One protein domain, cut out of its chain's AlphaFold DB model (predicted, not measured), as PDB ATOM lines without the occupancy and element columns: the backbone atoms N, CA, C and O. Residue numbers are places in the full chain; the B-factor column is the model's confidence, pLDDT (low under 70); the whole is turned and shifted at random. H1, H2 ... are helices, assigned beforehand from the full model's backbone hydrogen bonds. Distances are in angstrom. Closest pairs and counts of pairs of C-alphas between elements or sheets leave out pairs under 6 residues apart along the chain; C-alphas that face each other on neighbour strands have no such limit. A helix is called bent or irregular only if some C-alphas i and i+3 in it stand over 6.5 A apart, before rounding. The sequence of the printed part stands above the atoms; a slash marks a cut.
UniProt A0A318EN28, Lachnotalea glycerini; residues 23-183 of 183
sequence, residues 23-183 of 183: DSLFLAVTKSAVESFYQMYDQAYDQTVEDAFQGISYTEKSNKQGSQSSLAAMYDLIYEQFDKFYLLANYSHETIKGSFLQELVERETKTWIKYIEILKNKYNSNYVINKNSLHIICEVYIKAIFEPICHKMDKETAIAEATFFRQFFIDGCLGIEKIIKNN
ATOM      1  N   ASP A  23      25.317  17.948 -32.364       89.94
ATOM      2  CA  ASP A  23      24.191  17.232 -31.755       89.94
ATOM      3  C   ASP A  23      24.644  15.980 -31.007       89.94
ATOM      4  O   ASP A  23      24.267  15.773 -29.860       89.94
ATOM      5  N   SER A  24      25.509  15.163 -31.614       91.75
ATOM      6  CA  SER A  24      26.052  13.959 -30.974       91.75
ATOM      7  C   SER A  24      26.846  14.288 -29.709       91.75
ATOM      8  O   SER A  24      26.732  13.576 -28.714       91.75
ATOM      9  N   LEU A  25      27.586  15.405 -29.713       93.31
ATOM     10  CA  LEU A  25      28.279  15.911 -28.532       93.31
ATOM     11  C   LEU A  25      27.291  16.424 -27.477       93.31
ATOM     12  O   LEU A  25      27.438  16.098 -26.304       93.31
ATOM     13  N   PHE A  26      26.288  17.205 -27.885       93.00
ATOM     14  CA  PHE A  26      25.253  17.715 -26.985       93.00
ATOM     15  C   PHE A  26      24.563  16.562 -26.258       93.00
ATOM     16  O   PHE A  26      24.524  16.548 -25.030       93.00
ATOM     17  N   LEU A  27      24.105  15.559 -27.010       91.56
ATOM     18  CA  LEU A  27      23.467  14.366 -26.468       91.56
ATOM     19  C   LEU A  27      24.398  13.608 -25.526       91.56
ATOM     20  O   LEU A  27      23.970  13.213 -24.452       91.56
ATOM     21  N   ALA A  28      25.670  13.424 -25.882       93.00
ATOM     22  CA  ALA A  28      26.616  12.726 -25.015       93.00
ATOM     23  C   ALA A  28      26.813  13.429 -23.662       93.00
ATOM     24  O   ALA A  28      26.933  12.762 -22.636       93.00
ATOM     25  N   VAL A  29      26.811  14.765 -23.647       94.06
ATOM     26  CA  VAL A  29      26.985  15.560 -22.423       94.06
ATOM     27  C   VAL A  29      25.712  15.597 -21.574       94.06
ATOM     28  O   VAL A  29      25.803  15.578 -20.345       94.06
ATOM     29  N   THR A  30      24.532  15.639 -22.195       94.56
ATOM     30  CA  THR A  30      23.256  15.829 -21.484       94.56
ATOM     31  C   THR A  30      22.514  14.533 -21.172       94.56
ATOM     32  O   THR A  30      21.689  14.531 -20.262       94.56
ATOM     33  N   LYS A  31      22.827  13.418 -21.848       92.38
ATOM     34  CA  LYS A  31      22.095  12.144 -21.740       92.38
ATOM     35  C   LYS A  31      21.858  11.698 -20.300       92.38
ATOM     36  O   LYS A  31      20.721  11.416 -19.946       92.38
ATOM     37  N   SER A  32      22.898  11.685 -19.465       93.06
ATOM     38  CA  SER A  32      22.763  11.238 -18.073       93.06
ATOM     39  C   SER A  32      21.796  12.108 -17.263       93.06
ATOM     40  O   SER A  32      21.101  11.591 -16.402       93.06
ATOM     41  N   ALA A  33      21.775  13.421 -17.530       94.19
ATOM     42  CA  ALA A  33      20.909  14.377 -16.842       94.19
ATOM     43  C   ALA A  33      19.451  14.205 -17.277       94.19
ATOM     44  O   ALA A  33      18.548  14.238 -16.452       94.19
ATOM     45  N   VAL A  34      19.225  13.983 -18.576       92.81
ATOM     46  CA  VAL A  34      17.890  13.699 -19.116       92.81
ATOM     47  C   VAL A  34      17.343  12.394 -18.540       92.81
ATOM     48  O   VAL A  34      16.206  12.358 -18.083       92.81
ATOM     49  N   GLU A  35      18.154  11.334 -18.526       92.19
ATOM     50  CA  GLU A  35      17.746  10.021 -18.015       92.19
ATOM     51  C   GLU A  35      17.401  10.069 -16.522       92.19
ATOM     52  O   GLU A  35      16.343   9.570 -16.137       92.19
ATOM     53  N   SER A  36      18.231  10.705 -15.687       92.06
ATOM     54  CA  SER A  36      17.936  10.848 -14.256       92.06
ATOM     55  C   SER A  36      16.702  11.717 -14.007       92.06
ATOM     56  O   SER A  36      15.875  11.383 -13.158       92.06
ATOM     57  N   PHE A  37      16.538  12.800 -14.772       92.75
ATOM     58  CA  PHE A  37      15.381  13.680 -14.645       92.75
ATOM     59  C   PHE A  37      14.085  12.969 -15.025       92.75
ATOM     60  O   PHE A  37      13.113  13.043 -14.279       92.75
ATOM     61  N   TYR A  38      14.061  12.245 -16.147       90.94
ATOM     62  CA  TYR A  38      12.876  11.490 -16.560       90.94
ATOM     63  C   TYR A  38      12.550  10.352 -15.601       90.94
ATOM     64  O   TYR A  38      11.378  10.148 -15.322       90.94
ATOM     65  N   GLN A  39      13.544   9.670 -15.024       90.94
ATOM     66  CA  GLN A  39      13.286   8.667 -13.984       90.94
ATOM     67  C   GLN A  39      12.598   9.275 -12.757       90.94
ATOM     68  O   GLN A  39      11.593   8.743 -12.294       90.94
ATOM     69  N   MET A  40      13.104  10.404 -12.254       88.88
ATOM     70  CA  MET A  40      12.476  11.124 -11.141       88.88
ATOM     71  C   MET A  40      11.059  11.599 -11.502       88.88
ATOM     72  O   MET A  40      10.140  11.489 -10.689       88.88
ATOM     73  N   TYR A  41      10.872  12.111 -12.721       86.69
ATOM     74  CA  TYR A  41       9.580  12.599 -13.199       86.69
ATOM     75  C   TYR A  41       8.546  11.475 -13.323       86.69
ATOM     76  O   TYR A  41       7.417  11.614 -12.860       86.69
ATOM     77  N   ASP A  42       8.946  10.346 -13.908       87.50
ATOM     78  CA  ASP A  42       8.081   9.188 -14.123       87.50
ATOM     79  C   ASP A  42       7.687   8.541 -12.788       87.50
ATOM     80  O   ASP A  42       6.524   8.203 -12.595       87.50
ATOM     81  N   GLN A  43       8.594   8.496 -11.804       87.75
ATOM     82  CA  GLN A  43       8.254   8.075 -10.437       87.75
ATOM     83  C   GLN A  43       7.213   8.997  -9.783       87.75
ATOM     84  O   GLN A  43       6.273   8.529  -9.138       87.75
ATOM     85  N   ALA A  44       7.353  10.316  -9.949       84.44
ATOM     86  CA  ALA A  44       6.377  11.275  -9.432       84.44
ATOM     87  C   ALA A  44       5.009  11.141 -10.130       84.44
ATOM     88  O   ALA A  44       3.963  11.302  -9.484       84.44
ATOM     89  N   TYR A  45       5.013  10.822 -11.427       84.50
ATOM     90  CA  TYR A  45       3.819  10.511 -12.209       84.50
ATOM     91  C   TYR A  45       3.121   9.244 -11.708       84.50
ATOM     92  O   TYR A  45       1.939   9.314 -11.363       84.50
ATOM     93  N   ASP A  46       3.842   8.124 -11.617       86.38
ATOM     94  CA  ASP A  46       3.289   6.835 -11.192       86.38
ATOM     95  C   ASP A  46       2.640   6.969  -9.812       86.38
ATOM     96  O   ASP A  46       1.474   6.612  -9.633       86.38
ATOM     97  N   GLN A  47       3.322   7.640  -8.877       86.25
ATOM     98  CA  GLN A  47       2.759   7.910  -7.558       86.25
ATOM     99  C   GLN A  47       1.491   8.774  -7.630       86.25
ATOM    100  O   GLN A  47       0.543   8.539  -6.890       86.25
ATOM    101  N   THR A  48       1.444   9.789  -8.497       85.50
ATOM    102  CA  THR A  48       0.251  10.643  -8.655       85.50
ATOM    103  C   THR A  48      -0.950   9.851  -9.171       85.50
ATOM    104  O   THR A  48      -2.077  10.066  -8.722       85.50
ATOM    105  N   VAL A  49      -0.719   8.922 -10.097       85.94
ATOM    106  CA  VAL A  49      -1.761   8.041 -10.630       85.94
ATOM    107  C   VAL A  49      -2.232   7.041  -9.576       85.94
ATOM    108  O   VAL A  49      -3.440   6.874  -9.399       85.94
ATOM    109  N   GLU A  50      -1.310   6.406  -8.853       88.62
ATOM    110  CA  GLU A  50      -1.630   5.487  -7.757       88.62
ATOM    111  C   GLU A  50      -2.440   6.174  -6.653       88.62
ATOM    112  O   GLU A  50      -3.490   5.667  -6.250       88.62
ATOM    113  N   ASP A  51      -2.009   7.363  -6.225       88.75
ATOM    114  CA  ASP A  51      -2.705   8.180  -5.230       88.75
ATOM    115  C   ASP A  51      -4.138   8.491  -5.684       88.75
ATOM    116  O   ASP A  51      -5.091   8.321  -4.917       88.75
ATOM    117  N   ALA A  52      -4.320   8.856  -6.957       87.75
ATOM    118  CA  ALA A  52      -5.637   9.130  -7.522       87.75
ATOM    119  C   ALA A  52      -6.560   7.902  -7.477       87.75
ATOM    120  O   ALA A  52      -7.737   8.032  -7.123       87.75
ATOM    121  N   PHE A  53      -6.040   6.704  -7.778       88.31
ATOM    122  CA  PHE A  53      -6.789   5.446  -7.653       88.31
ATOM    123  C   PHE A  53      -7.142   5.114  -6.199       88.31
ATOM    124  O   PHE A  53      -8.246   4.638  -5.933       88.31
ATOM    125  N   GLN A  54      -6.250   5.414  -5.254       87.94
ATOM    126  CA  GLN A  54      -6.514   5.302  -3.813       87.94
ATOM    127  C   GLN A  54      -7.431   6.414  -3.290       87.94
ATOM    128  O   GLN A  54      -7.890   6.387  -2.148       87.94
ATOM    129  N   GLY A  55      -7.746   7.387  -4.141       82.75
ATOM    130  CA  GLY A  55      -8.654   8.468  -3.841       82.75
ATOM    131  C   GLY A  55      -8.037   9.652  -3.115       82.75
ATOM    132  O   GLY A  55      -8.807  10.496  -2.664       82.75
ATOM    133  N   ILE A  56      -6.710   9.710  -3.040       84.38
ATOM    134  CA  ILE A  56      -5.935  10.853  -2.569       84.38
ATOM    135  C   ILE A  56      -5.806  11.818  -3.747       84.38
ATOM    136  O   ILE A  56      -5.231  11.475  -4.780       84.38
ATOM    137  N   SER A  57      -6.361  13.023  -3.621       83.25
ATOM    138  CA  SER A  57      -6.242  13.999  -4.706       83.25
ATOM    139  C   SER A  57      -4.838  14.614  -4.767       83.25
ATOM    140  O   SER A  57      -4.123  14.703  -3.765       83.25
ATOM    141  N   TYR A  58      -4.441  15.091  -5.948       82.81
ATOM    142  CA  TYR A  58      -3.176  15.795  -6.166       82.81
ATOM    143  C   TYR A  58      -3.026  17.000  -5.228       82.81
ATOM    144  O   TYR A  58      -1.945  17.267  -4.691       82.81
ATOM    145  N   THR A  59      -4.130  17.709  -4.990       78.88
ATOM    146  CA  THR A  59      -4.190  18.869  -4.094       78.88
ATOM    147  C   THR A  59      -4.077  18.461  -2.624       78.88
ATOM    148  O   THR A  59      -3.303  19.063  -1.881       78.88
ATOM    149  N   GLU A  60      -4.758  17.389  -2.202       79.75
ATOM    150  CA  GLU A  60      -4.649  16.820  -0.852       79.75
ATOM    151  C   GLU A  60      -3.219  16.361  -0.546       79.75
ATOM    152  O   GLU A  60      -2.689  16.647   0.531       79.75
ATOM    153  N   LYS A  61      -2.571  15.688  -1.502       79.38
ATOM    154  CA  LYS A  61      -1.170  15.271  -1.399       79.38
ATOM    155  C   LYS A  61      -0.233  16.471  -1.316       79.38
ATOM    156  O   LYS A  61       0.593  16.530  -0.407       79.38
ATOM    157  N   SER A  62      -0.378  17.430  -2.230       75.81
ATOM    158  CA  SER A  62       0.482  18.618  -2.288       75.81
ATOM    159  C   SER A  62       0.398  19.454  -1.010       75.81
ATOM    160  O   SER A  62       1.421  19.942  -0.536       75.81
ATOM    161  N   ASN A  63      -0.789  19.558  -0.405       70.81
ATOM    162  CA  ASN A  63      -0.972  20.242   0.875       70.81
ATOM    163  C   ASN A  63      -0.333  19.478   2.045       70.81
ATOM    164  O   ASN A  63       0.252  20.098   2.929       70.81
ATOM    165  N   LYS A  64      -0.406  18.139   2.055       71.00
ATOM    166  CA  LYS A  64       0.195  17.301   3.111       71.00
ATOM    167  C   LYS A  64       1.721  17.242   3.045       71.00
ATOM    168  O   LYS A  64       2.367  17.217   4.086       71.00
ATOM    169  N   GLN A  65       2.293  17.189   1.844       66.06
ATOM    170  CA  GLN A  65       3.743  17.069   1.638       66.06
ATOM    171  C   GLN A  65       4.480  18.416   1.707       66.06
ATOM    172  O   GLN A  65       5.714  18.443   1.676       66.06
ATOM    173  N   GLY A  66       3.733  19.521   1.795       59.34
ATOM    174  CA  GLY A  66       4.249  20.869   1.599       59.34
ATOM    175  C   GLY A  66       4.625  21.097   0.135       59.34
ATOM    176  O   GLY A  66       5.164  20.220  -0.542       59.34
ATOM    177  N   SER A  67       4.379  22.302  -0.375       52.69
ATOM    178  CA  SER A  67       4.663  22.635  -1.775       52.69
ATOM    179  C   SER A  67       6.150  22.552  -2.160       52.69
ATOM    180  O   SER A  67       6.468  22.582  -3.348       52.69
ATOM    181  N   GLN A  68       7.027  22.402  -1.163       56.38
ATOM    182  CA  GLN A  68       8.475  22.484  -1.282       56.38
ATOM    183  C   GLN A  68       9.184  21.145  -1.509       56.38
ATOM    184  O   GLN A  68      10.221  21.135  -2.157       56.38
ATOM    185  N   SER A  69       8.672  20.005  -1.030       67.44
ATOM    186  CA  SER A  69       9.492  18.778  -0.962       67.44
ATOM    187  C   SER A  69       9.820  18.162  -2.332       67.44
ATOM    188  O   SER A  69      10.969  17.809  -2.586       67.44
ATOM    189  N   SER A  70       8.847  18.085  -3.245       76.19
ATOM    190  CA  SER A  70       9.068  17.554  -4.605       76.19
ATOM    191  C   SER A  70       9.773  18.546  -5.529       76.19
ATOM    192  O   SER A  70      10.620  18.157  -6.331       76.19
ATOM    193  N   LEU A  71       9.455  19.837  -5.399       85.06
ATOM    194  CA  LEU A  71      10.074  20.889  -6.197       85.06
ATOM    195  C   LEU A  71      11.543  21.083  -5.808       85.06
ATOM    196  O   LEU A  71      12.397  21.142  -6.686       85.06
ATOM    197  N   ALA A  72      11.854  21.110  -4.509       87.44
ATOM    198  CA  ALA A  72      13.227  21.208  -4.028       87.44
ATOM    199  C   ALA A  72      14.078  20.031  -4.516       87.44
ATOM    200  O   ALA A  72      15.153  20.271  -5.049       87.44
ATOM    201  N   ALA A  73      13.574  18.792  -4.453       88.38
ATOM    202  CA  ALA A  73      14.294  17.621  -4.962       88.38
ATOM    203  C   ALA A  73      14.590  17.716  -6.474       88.38
ATOM    204  O   ALA A  73      15.688  17.385  -6.924       88.38
ATOM    205  N   MET A  74      13.640  18.228  -7.262       91.94
ATOM    206  CA  MET A  74      13.861  18.501  -8.685       91.94
ATOM    207  C   MET A  74      14.964  19.551  -8.888       91.94
ATOM    208  O   MET A  74      15.851  19.368  -9.723       91.94
ATOM    209  N   TYR A  75      14.940  20.634  -8.111       94.75
ATOM    210  CA  TYR A  75      15.966  21.676  -8.152       94.75
ATOM    211  C   TYR A  75      17.326  21.215  -7.613       94.75
ATOM    212  O   TYR A  75      18.353  21.681  -8.102       94.75
ATOM    213  N   ASP A  76      17.367  20.286  -6.659       94.44
ATOM    214  CA  ASP A  76      18.596  19.643  -6.190       94.44
ATOM    215  C   ASP A  76      19.290  18.931  -7.354       94.44
ATOM    216  O   ASP A  76      20.451  19.225  -7.643       94.44
ATOM    217  N   LEU A  77      18.544  18.089  -8.080       94.25
ATOM    218  CA  LEU A  77      19.034  17.379  -9.263       94.25
ATOM    219  C   LEU A  77      19.497  18.346 -10.364       94.25
ATOM    220  O   LEU A  77      20.548  18.143 -10.978       94.25
ATOM    221  N   ILE A  78      18.722  19.407 -10.611       96.19
ATOM    222  CA  ILE A  78      19.055  20.417 -11.621       96.19
ATOM    223  C   ILE A  78      20.372  21.112 -11.279       96.19
ATOM    224  O   ILE A  78      21.248  21.206 -12.136       96.19
ATOM    225  N   TYR A  79      20.529  21.593 -10.045       97.06
ATOM    226  CA  TYR A  79      21.695  22.388  -9.657       97.06
ATOM    227  C   TYR A  79      22.958  21.547  -9.445       97.06
ATOM    228  O   TYR A  79      24.053  22.067  -9.647       97.06
ATOM    229  N   GLU A  80      22.839  20.249  -9.138       96.81
ATOM    230  CA  GLU A  80      23.979  19.320  -9.156       96.81
ATOM    231  C   GLU A  80      24.607  19.214 -10.560       96.81
ATOM    232  O   GLU A  80      25.815  19.030 -10.710       96.81
ATOM    233  N   GLN A  81      23.794  19.373 -11.607       95.75
ATOM    234  CA  GLN A  81      24.215  19.288 -13.006       95.75
ATOM    235  C   GLN A  81      23.814  20.538 -13.803       95.75
ATOM    236  O   GLN A  81      23.402  20.432 -14.964       95.75
ATOM    237  N   PHE A  82      23.959  21.721 -13.192       96.94
ATOM    238  CA  PHE A  82      23.371  22.973 -13.685       96.94
ATOM    239  C   PHE A  82      23.687  23.259 -15.156       96.94
ATOM    240  O   PHE A  82      22.777  23.506 -15.943       96.94
ATOM    241  N   ASP A  83      24.952  23.148 -15.567       96.19
ATOM    242  CA  ASP A  83      25.359  23.422 -16.950       96.19
ATOM    243  C   ASP A  83      24.653  22.514 -17.968       96.19
ATOM    244  O   ASP A  83      24.308  22.955 -19.065       96.19
ATOM    245  N   LYS A  84      24.386  21.249 -17.611       96.00
ATOM    246  CA  LYS A  84      23.660  20.316 -18.484       96.00
ATOM    247  C   LYS A  84      22.197  20.727 -18.618       96.00
ATOM    248  O   LYS A  84      21.678  20.736 -19.731       96.00
ATOM    249  N   PHE A  85      21.544  21.103 -17.521       96.00
ATOM    250  CA  PHE A  85      20.154  21.563 -17.552       96.00
ATOM    251  C   PHE A  85      20.000  22.936 -18.202       96.00
ATOM    252  O   PHE A  85      19.048  23.143 -18.948       96.00
ATOM    253  N   TYR A  86      20.969  23.833 -18.031       96.12
ATOM    254  CA  TYR A  86      21.040  25.085 -18.775       96.12
ATOM    255  C   TYR A  86      21.113  24.830 -20.286       96.12
ATOM    256  O   TYR A  86      20.382  25.457 -21.060       96.12
ATOM    257  N   LEU A  87      21.952  23.873 -20.708       94.50
ATOM    258  CA  LEU A  87      22.040  23.452 -22.104       94.50
ATOM    259  C   LEU A  87      20.713  22.872 -22.615       94.50
ATOM    260  O   LEU A  87      20.272  23.223 -23.709       94.50
ATOM    261  N   LEU A  88      20.073  22.009 -21.825       94.62
ATOM    262  CA  LEU A  88      18.788  21.396 -22.159       94.62
ATOM    263  C   LEU A  88      17.666  22.430 -22.288       94.62
ATOM    264  O   LEU A  88      16.935  22.404 -23.277       94.62
ATOM    265  N   ALA A  89      17.558  23.357 -21.337       93.69
ATOM    266  CA  ALA A  89      16.514  24.373 -21.314       93.69
ATOM    267  C   ALA A  89      16.629  25.350 -22.495       93.69
ATOM    268  O   ALA A  89      15.621  25.697 -23.104       93.69
ATOM    269  N   ASN A  90      17.853  25.744 -22.870       92.06
ATOM    270  CA  ASN A  90      18.063  26.768 -23.897       92.06
ATOM    271  C   ASN A  90      18.265  26.218 -25.310       92.06
ATOM    272  O   ASN A  90      17.900  26.897 -26.262       92.06
ATOM    273  N   TYR A  91      18.848  25.027 -25.481       89.75
ATOM    274  CA  TYR A  91      19.364  24.597 -26.792       89.75
ATOM    275  C   TYR A  91      18.891  23.211 -27.244       89.75
ATOM    276  O   TYR A  91      19.255  22.781 -28.336       89.75
ATOM    277  N   SER A  92      18.075  22.495 -26.461       83.69
ATOM    278  CA  SER A  92      17.598  21.158 -26.869       83.69
ATOM    279  C   SER A  92      16.752  21.173 -28.148       83.69
ATOM    280  O   SER A  92      16.812  20.228 -28.932       83.69
ATOM    281  N   HIS A  93      16.031  22.268 -28.406       78.31
ATOM    282  CA  HIS A  93      15.229  22.463 -29.617       78.31
ATOM    283  C   HIS A  93      16.063  22.520 -30.911       78.31
ATOM    284  O   HIS A  93      15.522  22.293 -31.988       78.31
ATOM    285  N   GLU A  94      17.368  22.803 -30.819       74.25
ATOM    286  CA  GLU A  94      18.278  22.786 -31.972       74.25
ATOM    287  C   GLU A  94      18.703  21.362 -32.366       74.25
ATOM    288  O   GLU A  94      19.362  21.187 -33.390       74.25
ATOM    289  N   THR A  95      18.379  20.348 -31.556       72.56
ATOM    290  CA  THR A  95      18.866  18.980 -31.759       72.56
ATOM    291  C   THR A  95      17.899  18.126 -32.572       72.56
ATOM    292  O   THR A  95      16.679  18.236 -32.448       72.56
ATOM    293  N   ILE A  96      18.443  17.178 -33.339       63.03
ATOM    294  CA  ILE A  96      17.653  16.220 -34.139       63.03
ATOM    295  C   ILE A  96      16.704  15.344 -33.287       63.03
ATOM    296  O   ILE A  96      15.735  14.806 -33.817       63.03
ATOM    297  N   LYS A  97      16.955  15.178 -31.979       62.72
ATOM    298  CA  LYS A  97      16.147  14.307 -31.102       62.72
ATOM    299  C   LYS A  97      14.902  14.968 -30.499       62.72
ATOM    300  O   LYS A  97      14.138  14.261 -29.856       62.72
ATOM    301  N   GLY A  98      14.664  16.253 -30.755       66.25
ATOM    302  CA  GLY A  98      13.521  16.980 -30.197       66.25
ATOM    303  C   GLY A  98      13.857  17.750 -28.916       66.25
ATOM    304  O   GLY A  98      14.941  17.626 -28.346       66.25
ATOM    305  N   SER A  99      12.928  18.615 -28.502       84.06
ATOM    306  CA  SER A  99      13.107  19.517 -27.361       84.06
ATOM    307  C   SER A  99      12.850  18.795 -26.036       84.06
ATOM    308  O   SER A  99      11.763  18.269 -25.807       84.06
ATOM    309  N   PHE A 100      13.820  18.857 -25.119       91.06
ATOM    310  CA  PHE A 100      13.715  18.298 -23.766       91.06
ATOM    311  C   PHE A 100      12.488  18.834 -23.015       91.06
ATOM    312  O   PHE A 100      11.779  18.073 -22.358       91.06
ATOM    313  N   LEU A 101      12.207  20.137 -23.147       91.88
ATOM    314  CA  LEU A 101      11.044  20.763 -22.514       91.88
ATOM    315  C   LEU A 101       9.734  20.294 -23.151       91.88
ATOM    316  O   LEU A 101       8.750  20.116 -22.444       91.88
ATOM    317  N   GLN A 102       9.715  20.055 -24.465       91.75
ATOM    318  CA  GLN A 102       8.521  19.545 -25.142       91.75
ATOM    319  C   GLN A 102       8.173  18.131 -24.664       91.75
ATOM    320  O   GLN A 102       7.009  17.854 -24.391       91.75
ATOM    321  N   GLU A 103       9.172  17.264 -24.480       92.00
ATOM    322  CA  GLU A 103       8.947  15.937 -23.896       92.00
ATOM    323  C   GLU A 103       8.359  16.023 -22.478       92.00
ATOM    324  O   GLU A 103       7.461  15.252 -22.137       92.00
ATOM    325  N   LEU A 104       8.799  16.987 -21.660       92.62
ATOM    326  CA  LEU A 104       8.204  17.230 -20.341       92.62
ATOM    327  C   LEU A 104       6.752  17.707 -20.433       92.62
ATOM    328  O   LEU A 104       5.907  17.218 -19.687       92.62
ATOM    329  N   VAL A 105       6.438  18.602 -21.372       93.69
ATOM    330  CA  VAL A 105       5.060  19.060 -21.610       93.69
ATOM    331  C   VAL A 105       4.153  17.901 -22.005       93.69
ATOM    332  O   VAL A 105       3.033  17.793 -21.500       93.69
ATOM    333  N   GLU A 106       4.625  17.000 -22.867       92.75
ATOM    334  CA  GLU A 106       3.861  15.814 -23.250       92.75
ATOM    335  C   GLU A 106       3.626  14.867 -22.074       92.75
ATOM    336  O   GLU A 106       2.513  14.354 -21.925       92.75
ATOM    337  N   ARG A 107       4.652  14.623 -21.249       91.31
ATOM    338  CA  ARG A 107       4.532  13.803 -20.035       91.31
ATOM    339  C   ARG A 107       3.518  14.415 -19.078       91.31
ATOM    340  O   ARG A 107       2.566  13.739 -18.710       91.31
ATOM    341  N   GLU A 108       3.646  15.704 -18.775       91.81
ATOM    342  CA  GLU A 108       2.732  16.409 -17.875       91.81
ATOM    343  C   GLU A 108       1.292  16.406 -18.400       91.81
ATOM    344  O   GLU A 108       0.349  16.098 -17.672       91.81
ATOM    345  N   THR A 109       1.102  16.650 -19.697       93.81
ATOM    346  CA  THR A 109      -0.230  16.607 -20.317       93.81
ATOM    347  C   THR A 109      -0.850  15.212 -20.203       93.81
ATOM    348  O   THR A 109      -2.027  15.082 -19.857       93.81
ATOM    349  N   LYS A 110      -0.072  14.151 -20.465       92.31
ATOM    350  CA  LYS A 110      -0.526  12.756 -20.314       92.31
ATOM    351  C   LYS A 110      -0.898  12.453 -18.862       92.31
ATOM    352  O   LYS A 110      -1.947  11.845 -18.638       92.31
ATOM    353  N   THR A 111      -0.110  12.943 -17.903       90.31
ATOM    354  CA  THR A 111      -0.400  12.834 -16.470       90.31
ATOM    355  C   THR A 111      -1.770  13.385 -16.129       90.31
ATOM    356  O   THR A 111      -2.608  12.679 -15.569       90.31
ATOM    357  N   TRP A 112      -2.033  14.628 -16.527       91.94
ATOM    358  CA  TRP A 112      -3.284  15.299 -16.194       91.94
ATOM    359  C   TRP A 112      -4.494  14.691 -16.886       91.94
ATOM    360  O   TRP A 112      -5.544  14.561 -16.257       91.94
ATOM    361  N   ILE A 113      -4.357  14.252 -18.140       93.38
ATOM    362  CA  ILE A 113      -5.424  13.506 -18.822       93.38
ATOM    363  C   ILE A 113      -5.778  12.255 -18.014       93.38
ATOM    364  O   ILE A 113      -6.951  12.046 -17.699       93.38
ATOM    365  N   LYS A 114      -4.773  11.459 -17.629       92.75
ATOM    366  CA  LYS A 114      -4.994  10.215 -16.887       92.75
ATOM    367  C   LYS A 114      -5.607  10.470 -15.512       92.75
ATOM    368  O   LYS A 114      -6.568   9.803 -15.134       92.75
ATOM    369  N   TYR A 115      -5.080  11.451 -14.788       92.38
ATOM    370  CA  TYR A 115      -5.579  11.863 -13.480       92.38
ATOM    371  C   TYR A 115      -7.056  12.284 -13.540       92.38
ATOM    372  O   TYR A 115      -7.884  11.803 -12.766       92.38
ATOM    373  N   ILE A 116      -7.415  13.127 -14.511       92.69
ATOM    374  CA  ILE A 116      -8.791  13.598 -14.702       92.69
ATOM    375  C   ILE A 116      -9.725  12.446 -15.072       92.69
ATOM    376  O   ILE A 116     -10.838  12.385 -14.554       92.69
ATOM    377  N   GLU A 117      -9.295  11.513 -15.922       93.25
ATOM    378  CA  GLU A 117     -10.078  10.315 -16.250       93.25
ATOM    379  C   GLU A 117     -10.376   9.461 -15.009       93.25
ATOM    380  O   GLU A 117     -11.511   9.012 -14.832       93.25
ATOM    381  N   ILE A 118      -9.396   9.278 -14.118       93.38
ATOM    382  CA  ILE A 118      -9.579   8.549 -12.854       93.38
ATOM    383  C   ILE A 118     -10.620   9.248 -11.976       93.38
ATOM    384  O   ILE A 118     -11.559   8.605 -11.501       93.38
ATOM    385  N   LEU A 119     -10.504  10.569 -11.802       92.06
ATOM    386  CA  LEU A 119     -11.462  11.337 -11.005       92.06
ATOM    387  C   LEU A 119     -12.869  11.303 -11.600       92.06
ATOM    388  O   LEU A 119     -13.834  11.100 -10.865       92.06
ATOM    389  N   LYS A 120     -12.995  11.459 -12.919       93.31
ATOM    390  CA  LYS A 120     -14.290  11.372 -13.599       93.31
ATOM    391  C   LYS A 120     -14.978  10.040 -13.340       93.31
ATOM    392  O   LYS A 120     -16.153  10.034 -12.998       93.31
ATOM    393  N   ASN A 121     -14.246   8.933 -13.474       92.94
ATOM    394  CA  ASN A 121     -14.792   7.600 -13.227       92.94
ATOM    395  C   ASN A 121     -15.205   7.430 -11.760       92.94
ATOM    396  O   ASN A 121     -16.271   6.892 -11.482       92.94
ATOM    397  N   LYS A 122     -14.395   7.935 -10.822       91.44
ATOM    398  CA  LYS A 122     -14.685   7.866  -9.385       91.44
ATOM    399  C   LYS A 122     -15.952   8.631  -8.992       91.44
ATOM    400  O   LYS A 122     -16.719   8.142  -8.169       91.44
ATOM    401  N   TYR A 123     -16.152   9.825  -9.545       92.38
ATOM    402  CA  TYR A 123     -17.296  10.690  -9.225       92.38
ATOM    403  C   TYR A 123     -18.457  10.561 -10.218       92.38
ATOM    404  O   TYR A 123     -19.448  11.268 -10.090       92.38
ATOM    405  N   ASN A 124     -18.352   9.642 -11.183       93.81
ATOM    406  CA  ASN A 124     -19.340   9.415 -12.235       93.81
ATOM    407  C   ASN A 124     -19.696  10.696 -13.024       93.81
ATOM    408  O   ASN A 124     -20.850  10.918 -13.391       93.81
ATOM    409  N   SER A 125     -18.677  11.529 -13.262       94.38
ATOM    410  CA  SER A 125     -18.805  12.882 -13.803       94.38
ATOM    411  C   SER A 125     -18.769  12.930 -15.328       94.38
ATOM    412  O   SER A 125     -17.927  12.293 -15.974       94.38
ATOM    413  N   ASN A 126     -19.607  13.789 -15.913       93.56
ATOM    414  CA  ASN A 126     -19.643  14.046 -17.355       93.56
ATOM    415  C   ASN A 126     -18.659  15.135 -17.814       93.56
ATOM    416  O   ASN A 126     -18.626  15.467 -19.000       93.56
ATOM    417  N   TYR A 127     -17.832  15.676 -16.914       93.56
ATOM    418  CA  TYR A 127     -16.859  16.721 -17.235       93.56
ATOM    419  C   TYR A 127     -15.957  16.341 -18.422       93.56
ATOM    420  O   TYR A 127     -15.421  15.239 -18.487       93.56
ATOM    421  N   VAL A 128     -15.727  17.253 -19.367       91.06
ATOM    422  CA  VAL A 128     -14.806  17.032 -20.493       91.06
ATOM    423  C   VAL A 128     -13.731  18.103 -20.463       91.06
ATOM    424  O   VAL A 128     -14.020  19.280 -20.668       91.06
ATOM    425  N   ILE A 129     -12.480  17.695 -20.241       91.25
ATOM    426  CA  ILE A 129     -11.354  18.617 -20.356       91.25
ATOM    427  C   ILE A 129     -11.009  18.869 -21.825       91.25
ATOM    428  O   ILE A 129     -10.889  17.942 -22.630       91.25
ATOM    429  N   ASN A 130     -10.802  20.138 -22.173       94.25
ATOM    430  CA  ASN A 130     -10.230  20.508 -23.459       94.25
ATOM    431  C   ASN A 130      -8.727  20.174 -23.463       94.25
ATOM    432  O   ASN A 130      -7.931  20.841 -22.802       94.25
ATOM    433  N   LYS A 131      -8.343  19.146 -24.227       93.88
ATOM    434  CA  LYS A 131      -6.954  18.664 -24.306       93.88
ATOM    435  C   LYS A 131      -5.975  19.720 -24.832       93.88
ATOM    436  O   LYS A 131      -4.843  19.760 -24.364       93.88
ATOM    437  N   ASN A 132      -6.404  20.596 -25.743       94.94
ATOM    438  CA  ASN A 132      -5.546  21.658 -26.277       94.94
ATOM    439  C   ASN A 132      -5.282  22.728 -25.215       94.94
ATOM    440  O   ASN A 132      -4.145  23.150 -25.036       94.94
ATOM    441  N   SER A 133      -6.317  23.135 -24.475       94.75
ATOM    442  CA  SER A 133      -6.156  24.073 -23.359       94.75
ATOM    443  C   SER A 133      -5.259  23.491 -22.268       94.75
ATOM    444  O   SER A 133      -4.383  24.196 -21.779       94.75
ATOM    445  N   LEU A 134      -5.429  22.207 -21.930       94.62
ATOM    446  CA  LEU A 134      -4.557  21.526 -20.973       94.62
ATOM    447  C   LEU A 134      -3.098  21.528 -21.440       94.62
ATOM    448  O   LEU A 134      -2.228  21.920 -20.672       94.62
ATOM    449  N   HIS A 135      -2.839  21.163 -22.699       95.50
ATOM    450  CA  HIS A 135      -1.487  21.185 -23.259       95.50
ATOM    451  C   HIS A 135      -0.849  22.577 -23.163       95.50
ATOM    452  O   HIS A 135       0.291  22.697 -22.726       95.50
ATOM    453  N   ILE A 136      -1.583  23.640 -23.521       96.00
ATOM    454  CA  ILE A 136      -1.092  25.026 -23.415       96.00
ATOM    455  C   ILE A 136      -0.759  25.378 -21.960       96.00
ATOM    456  O   ILE A 136       0.280  25.978 -21.696       96.00
ATOM    457  N   ILE A 137      -1.615  25.000 -21.008       95.88
ATOM    458  CA  ILE A 137      -1.376  25.253 -19.582       95.88
ATOM    459  C   ILE A 137      -0.122  24.505 -19.104       95.88
ATOM    460  O   ILE A 137       0.720  25.107 -18.440       95.88
ATOM    461  N   CYS A 138       0.041  23.231 -19.473       95.12
ATOM    462  CA  CYS A 138       1.244  22.455 -19.165       95.12
ATOM    463  C   CYS A 138       2.497  23.067 -19.809       95.12
ATOM    464  O   CYS A 138       3.542  23.123 -19.171       95.12
ATOM    465  N   GLU A 139       2.400  23.584 -21.035       95.62
ATOM    466  CA  GLU A 139       3.504  24.273 -21.706       95.62
ATOM    467  C   GLU A 139       3.937  25.539 -20.964       95.62
ATOM    468  O   GLU A 139       5.130  25.737 -20.726       95.62
ATOM    469  N   VAL A 140       2.980  26.379 -20.563       95.81
ATOM    470  CA  VAL A 140       3.256  27.582 -19.766       95.81
ATOM    471  C   VAL A 140       3.870  27.207 -18.421       95.81
ATOM    472  O   VAL A 140       4.860  27.812 -18.016       95.81
ATOM    473  N   TYR A 141       3.323  26.190 -17.753       95.38
ATOM    474  CA  TYR A 141       3.820  25.721 -16.464       95.38
ATOM    475  C   TYR A 141       5.263  25.207 -16.552       95.38
ATOM    476  O   TYR A 141       6.127  25.697 -15.831       95.38
ATOM    477  N   ILE A 142       5.561  24.290 -17.479       94.44
ATOM    478  CA  ILE A 142       6.917  23.748 -17.653       94.44
ATOM    479  C   ILE A 142       7.911  24.855 -18.013       94.44
ATOM    480  O   ILE A 142       9.004  24.892 -17.448       94.44
ATOM    481  N   LYS A 143       7.543  25.795 -18.893       94.06
ATOM    482  CA  LYS A 143       8.403  26.950 -19.193       94.06
ATOM    483  C   LYS A 143       8.674  27.783 -17.944       94.06
ATOM    484  O   LYS A 143       9.832  28.067 -17.672       94.06
ATOM    485  N   ALA A 144       7.648  28.108 -17.159       95.31
ATOM    486  CA  ALA A 144       7.806  28.898 -15.939       95.31
ATOM    487  C   ALA A 144       8.721  28.220 -14.903       95.31
ATOM    488  O   ALA A 144       9.524  28.890 -14.262       95.31
ATOM    489  N   ILE A 145       8.656  26.891 -14.784       95.12
ATOM    490  CA  ILE A 145       9.540  26.116 -13.903       95.12
ATOM    491  C   ILE A 145      10.998  26.112 -14.399       95.12
ATOM    492  O   ILE A 145      11.922  26.104 -13.595       95.12
ATOM    493  N   PHE A 146      11.244  26.142 -15.711       95.50
ATOM    494  CA  PHE A 146      12.610  26.139 -16.254       95.50
ATOM    495  C   PHE A 146      13.193  27.538 -16.502       95.50
ATOM    496  O   PHE A 146      14.409  27.676 -16.640       95.50
ATOM    497  N   GLU A 147      12.369  28.584 -16.494       95.56
ATOM    498  CA  GLU A 147      12.781  29.972 -16.720       95.56
ATOM    499  C   GLU A 147      13.903  30.434 -15.764       95.56
ATOM    500  O   GLU A 147      14.897  30.983 -16.251       95.56
ATOM    501  N   PRO A 148      13.876  30.137 -14.443       96.50
ATOM    502  CA  PRO A 148      14.981  30.488 -13.544       96.50
ATOM    503  C   PRO A 148      16.342  29.915 -13.966       96.50
ATOM    504  O   PRO A 148      17.382  30.552 -13.783       96.50
ATOM    505  N   ILE A 149      16.343  28.728 -14.579       96.62
ATOM    506  CA  ILE A 149      17.554  28.065 -15.077       96.62
ATOM    507  C   ILE A 149      18.068  28.813 -16.306       96.62
ATOM    508  O   ILE A 149      19.268  29.066 -16.411       96.62
ATOM    509  N   CYS A 150      17.174  29.223 -17.211       94.81
ATOM    510  CA  CYS A 150      17.521  30.031 -18.381       94.81
ATOM    511  C   CYS A 150      18.172  31.367 -17.997       94.81
ATOM    512  O   CYS A 150      19.141  31.779 -18.639       94.81
ATOM    513  N   HIS A 151      17.711  31.988 -16.908       95.88
ATOM    514  CA  HIS A 151      18.277  33.231 -16.367       95.88
ATOM    515  C   HIS A 151      19.472  33.032 -15.433       95.88
ATOM    516  O   HIS A 151      20.042  34.016 -14.965       95.88
ATOM    517  N   LYS A 152      19.890  31.787 -15.179       96.88
ATOM    518  CA  LYS A 152      20.999  31.454 -14.267       96.88
ATOM    519  C   LYS A 152      20.829  32.035 -12.863       96.88
ATOM    520  O   LYS A 152      21.794  32.505 -12.261       96.88
ATOM    521  N   MET A 153      19.600  31.996 -12.354       97.56
ATOM    522  CA  MET A 153      19.314  32.383 -10.976       97.56
ATOM    523  C   MET A 153      20.053  31.462  -9.997       97.56
ATOM    524  O   MET A 153      20.338  30.301 -10.312       97.56
ATOM    525  N   ASP A 154      20.363  31.951  -8.799       97.38
ATOM    526  CA  ASP A 154      20.813  31.072  -7.724       97.38
ATOM    527  C   ASP A 154      19.680  30.123  -7.299       97.38
ATOM    528  O   ASP A 154      18.500  30.360  -7.568       97.38
ATOM    529  N   LYS A 155      20.048  29.013  -6.660       96.25
ATOM    530  CA  LYS A 155      19.119  27.923  -6.349       96.25
ATOM    531  C   LYS A 155      17.981  28.352  -5.429       96.25
ATOM    532  O   LYS A 155      16.854  27.909  -5.626       96.25
ATOM    533  N   GLU A 156      18.269  29.180  -4.428       94.62
ATOM    534  CA  GLU A 156      17.269  29.609  -3.449       94.62
ATOM    535  C   GLU A 156      16.222  30.495  -4.123       94.62
ATOM    536  O   GLU A 156      15.022  30.232  -4.003       94.62
ATOM    537  N   THR A 157      16.671  31.467  -4.921       95.50
ATOM    538  CA  THR A 157      15.789  32.324  -5.724       95.50
ATOM    539  C   THR A 157      14.974  31.506  -6.726       95.50
ATOM    540  O   THR A 157      13.761  31.685  -6.836       95.50
ATOM    541  N   ALA A 158      15.606  30.561  -7.425       96.06
ATOM    542  CA  ALA A 158      14.928  29.730  -8.413       96.06
ATOM    543  C   ALA A 158      13.824  28.855  -7.801       96.06
ATOM    544  O   ALA A 158      12.732  28.764  -8.364       96.06
ATOM    545  N   ILE A 159      14.077  28.253  -6.633       94.38
ATOM    546  CA  ILE A 159      13.066  27.481  -5.899       94.38
ATOM    547  C   ILE A 159      11.911  28.389  -5.462       94.38
ATOM    548  O   ILE A 159      10.750  27.998  -5.598       94.38
ATOM    549  N   ALA A 160      12.199  29.597  -4.966       92.06
ATOM    550  CA  ALA A 160      11.168  30.537  -4.533       92.06
ATOM    551  C   ALA A 160      10.234  30.948  -5.689       92.06
ATOM    552  O   ALA A 160       9.013  30.839  -5.555       92.06
ATOM    553  N   GLU A 161      10.796  31.328  -6.840       92.38
ATOM    554  CA  GLU A 161      10.041  31.671  -8.054       92.38
ATOM    555  C   GLU A 161       9.200  30.486  -8.554       92.38
ATOM    556  O   GLU A 161       7.989  30.594  -8.761       92.38
ATOM    557  N   ALA A 162       9.803  29.303  -8.675       93.19
ATOM    558  CA  ALA A 162       9.088  28.118  -9.138       93.19
ATOM    559  C   ALA A 162       7.998  27.652  -8.165       93.19
ATOM    560  O   ALA A 162       6.977  27.110  -8.597       93.19
ATOM    561  N   THR A 163       8.167  27.897  -6.861       91.00
ATOM    562  CA  THR A 163       7.136  27.603  -5.856       91.00
ATOM    563  C   THR A 163       5.865  28.392  -6.146       91.00
ATOM    564  O   THR A 163       4.771  27.832  -6.052       91.00
ATOM    565  N   PHE A 164       5.988  29.667  -6.525       90.81
ATOM    566  CA  PHE A 164       4.838  30.503  -6.860       90.81
ATOM    567  C   PHE A 164       4.050  29.925  -8.045       90.81
ATOM    568  O   PHE A 164       2.842  29.697  -7.936       90.81
ATOM    569  N   PHE A 165       4.731  29.603  -9.149       92.75
ATOM    570  CA  PHE A 165       4.085  29.016 -10.328       92.75
ATOM    571  C   PHE A 165       3.481  27.640 -10.043       92.75
ATOM    572  O   PHE A 165       2.376  27.339 -10.501       92.75
ATOM    573  N   ARG A 166       4.163  26.820  -9.239       89.56
ATOM    574  CA  ARG A 166       3.642  25.530  -8.782       89.56
ATOM    575  C   ARG A 166       2.369  25.690  -7.956       89.56
ATOM    576  O   ARG A 166       1.421  24.940  -8.173       89.56
ATOM    577  N   GLN A 167       2.317  26.663  -7.049       88.94
ATOM    578  CA  GLN A 167       1.117  26.920  -6.253       88.94
ATOM    579  C   GLN A 167      -0.056  27.361  -7.135       88.94
ATOM    580  O   GLN A 167      -1.146  26.805  -7.022       88.94
ATOM    581  N   PHE A 168       0.180  28.283  -8.073       91.44
ATOM    582  CA  PHE A 168      -0.843  28.714  -9.028       91.44
ATOM    583  C   PHE A 168      -1.403  27.536  -9.843       91.44
ATOM    584  O   PHE A 168      -2.615  27.407 -10.025       91.44
ATOM    585  N   PHE A 169      -0.523  26.640 -10.292       90.94
ATOM    586  CA  PHE A 169      -0.911  25.433 -11.013       90.94
ATOM    587  C   PHE A 169      -1.748  24.479 -10.142       90.94
ATOM    588  O   PHE A 169      -2.807  24.026 -10.579       90.94
ATOM    589  N   ILE A 170      -1.337  24.231  -8.890       87.81
ATOM    590  CA  ILE A 170      -2.088  23.414  -7.917       87.81
ATOM    591  C   ILE A 170      -3.494  23.970  -7.687       87.81
ATOM    592  O   ILE A 170      -4.463  23.207  -7.700       87.81
ATOM    593  N   ASP A 171      -3.623  25.281  -7.501       90.06
ATOM    594  CA  ASP A 171      -4.915  25.913  -7.236       90.06
ATOM    595  C   ASP A 171      -5.843  25.843  -8.459       90.06
ATOM    596  O   ASP A 171      -7.045  25.588  -8.320       90.06
ATOM    597  N   GLY A 172      -5.289  25.966  -9.670       90.81
ATOM    598  CA  GLY A 172      -6.017  25.693 -10.910       90.81
ATOM    599  C   GLY A 172      -6.541  24.253 -10.974       90.81
ATOM    600  O   GLY A 172      -7.711  24.022 -11.295       90.81
ATOM    601  N   CYS A 173      -5.712  23.283 -10.582       88.06
ATOM    602  CA  CYS A 173      -6.091  21.871 -10.525       88.06
ATOM    603  C   CYS A 173      -7.180  21.606  -9.476       88.06
ATOM    604  O   CYS A 173      -8.131  20.875  -9.752       88.06
ATOM    605  N   LEU A 174      -7.117  22.265  -8.314       89.31
ATOM    606  CA  LEU A 174      -8.179  22.221  -7.306       89.31
ATOM    607  C   LEU A 174      -9.520  22.717  -7.863       89.31
ATOM    608  O   LEU A 174     -10.572  22.166  -7.530       89.31
ATOM    609  N   GLY A 175      -9.496  23.746  -8.713       91.62
ATOM    610  CA  GLY A 175     -10.677  24.220  -9.432       91.62
ATOM    611  C   GLY A 175     -11.297  23.131 -10.311       91.62
ATOM    612  O   GLY A 175     -12.500  22.881 -10.225       91.62
ATOM    613  N   ILE A 176     -10.472  22.432 -11.096       91.38
ATOM    614  CA  ILE A 176     -10.912  21.320 -11.953       91.38
ATOM    615  C   ILE A 176     -11.479  20.169 -11.110       91.38
ATOM    616  O   ILE A 176     -12.562  19.666 -11.409       91.38
ATOM    617  N   GLU A 177     -10.806  19.785 -10.024       90.94
ATOM    618  CA  GLU A 177     -11.285  18.739  -9.112       90.94
ATOM    619  C   GLU A 177     -12.666  19.061  -8.534       90.94
ATOM    620  O   GLU A 177     -13.531  18.188  -8.480       90.94
ATOM    621  N   LYS A 178     -12.895  20.312  -8.120       91.69
ATOM    622  CA  LYS A 178     -14.202  20.761  -7.618       91.69
ATOM    623  C   LYS A 178     -15.283  20.673  -8.689       91.69
ATOM    624  O   LYS A 178     -16.407  20.313  -8.362       91.69
ATOM    625  N   ILE A 179     -14.968  20.985  -9.947       92.44
ATOM    626  CA  ILE A 179     -15.926  20.842 -11.051       92.44
ATOM    627  C   ILE A 179     -16.278  19.366 -11.241       92.44
ATOM    628  O   ILE A 179     -17.456  19.037 -11.259       92.44
ATOM    629  N   ILE A 180     -15.283  18.475 -11.304       92.25
ATOM    630  CA  ILE A 180     -15.502  17.031 -11.492       92.25
ATOM    631  C   ILE A 180     -16.318  16.426 -10.341       92.25
ATOM    632  O   ILE A 180     -17.186  15.599 -10.574       92.25
ATOM    633  N   LYS A 181     -16.064  16.835  -9.092       89.19
ATOM    634  CA  LYS A 181     -16.793  16.326  -7.916       89.19
ATOM    635  C   LYS A 181     -18.266  16.764  -7.873       89.19
ATOM    636  O   LYS A 181     -19.056  16.107  -7.206       89.19
ATOM    637  N   ASN A 182     -18.610  17.876  -8.526       87.88
ATOM    638  CA  ASN A 182     -19.935  18.505  -8.458       87.88
ATOM    639  C   ASN A 182     -20.745  18.396  -9.768       87.88
ATOM    640  O   ASN A 182     -21.848  18.939  -9.830       87.88
ATOM    641  N   ASN A 183     -20.193  17.773 -10.812       74.12
ATOM    642  CA  ASN A 183     -20.789  17.628 -12.146       74.12
ATOM    643  C   ASN A 183     -21.092  16.164 -12.429       74.12
ATOM    644  O   ASN A 183     -22.227  15.862 -12.844       74.12
TER     645      ASN A 183
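Overview. This is residues 23 to 183 of the 183 residues of a protein of Lachnotalea glycerini (UniProt A0A318EN28). The domain is an elongated helical bundle: H1 and H5 run side by side, a hairpin of H6 and H7 packs on H5, and the short helices H2 and H3 bridge the side between H7 and H1. H4 lies across one end, where H1 begins. The printed part has 161 residues with seven named helices, H1 to H7 in chain order, and no named strand; the class is all helix. It is compact, with a radius of gyration of the C-alphas of 16.4 A, and spans 51 by 33 by 23 A.

Along the chain. H1, the longest helix, is residues 23 to 54, 43.2 A from C-alpha 23 at (24.191, 17.232, -31.755) to C-alpha 54 at (-6.514, 5.302, -3.813), with a kink of 53 degrees near residue 30. H5 is residues 100 to 123, 35.1 A. H6 is residues 131 to 150, 27.6 A, with a kink of 28 degrees near residue 144. H7 is residues 155 to 182, 40.2 A, ending at C-alpha 182 (-19.935, 18.505, -8.458). H2 is residues 58 to 65, H3 residues 69 to 80 and H4 residues 82 to 94. H1 and H4 are irregular, with 7.4 A between C-alphas 29 and 32 and 7.7 A between C-alphas 90 and 93; H6 is only just irregular, with 7.0 A between C-alphas 145 and 148.

Arrangement. H1, H3, H5 and H7 form a bundle, helices gathered lengthwise. H1 touches H5 at a shallow tilt of 9 degrees, the same way, closest at the C-alphas of Val 49 and Tyr 115, 6.1 A. H5 touches H6 at a steep tilt of 45 degrees, opposite ways, closest at the C-alphas of Val 105 and Glu 139, 5.4 A. H6 and H7 form a hairpin, opposite ways at a shallow tilt of 15 degrees; the closest C-alphas, of Pro 148 and Ala 158, are 5.2 A apart. H7 touches H3 with residues 155 to 163 alone, closest at the C-alphas of Ala 72 and Ile 159, 6.5 A. H7 touches H2 with residues 170 to 174 alone, closest at the C-alphas of Thr 59 and Leu 174, 6.1 A. H3 and H1 only just touch, with 3 pairs of C-alphas within 8 A, the closest those of Phe 37 and Leu 77, 7.5 A. H4 is about perpendicular to H1, at 81 degrees, and touches it closest at the C-alphas of Thr 30 and Lys 84, 5.4 A. H1 is apart from H6 and H7. Every O i to N i+4 pair is within hydrogen-bond range in H2, H3, H5 and H7; the counts are 26 of 28 in H1, 7 of 9 in H4 and 14 of 16 in H6.

Size, cuts and confidence. The C-alphas farthest apart, of Leu 25 and Asn 182, are 52.3 A apart. The printed part has no cut. The link from H5 to H6 is short; the other links are tight. The mean pLDDT of the printed part is 89.4, with residues 65 to 69 and 96 to 98 under 70.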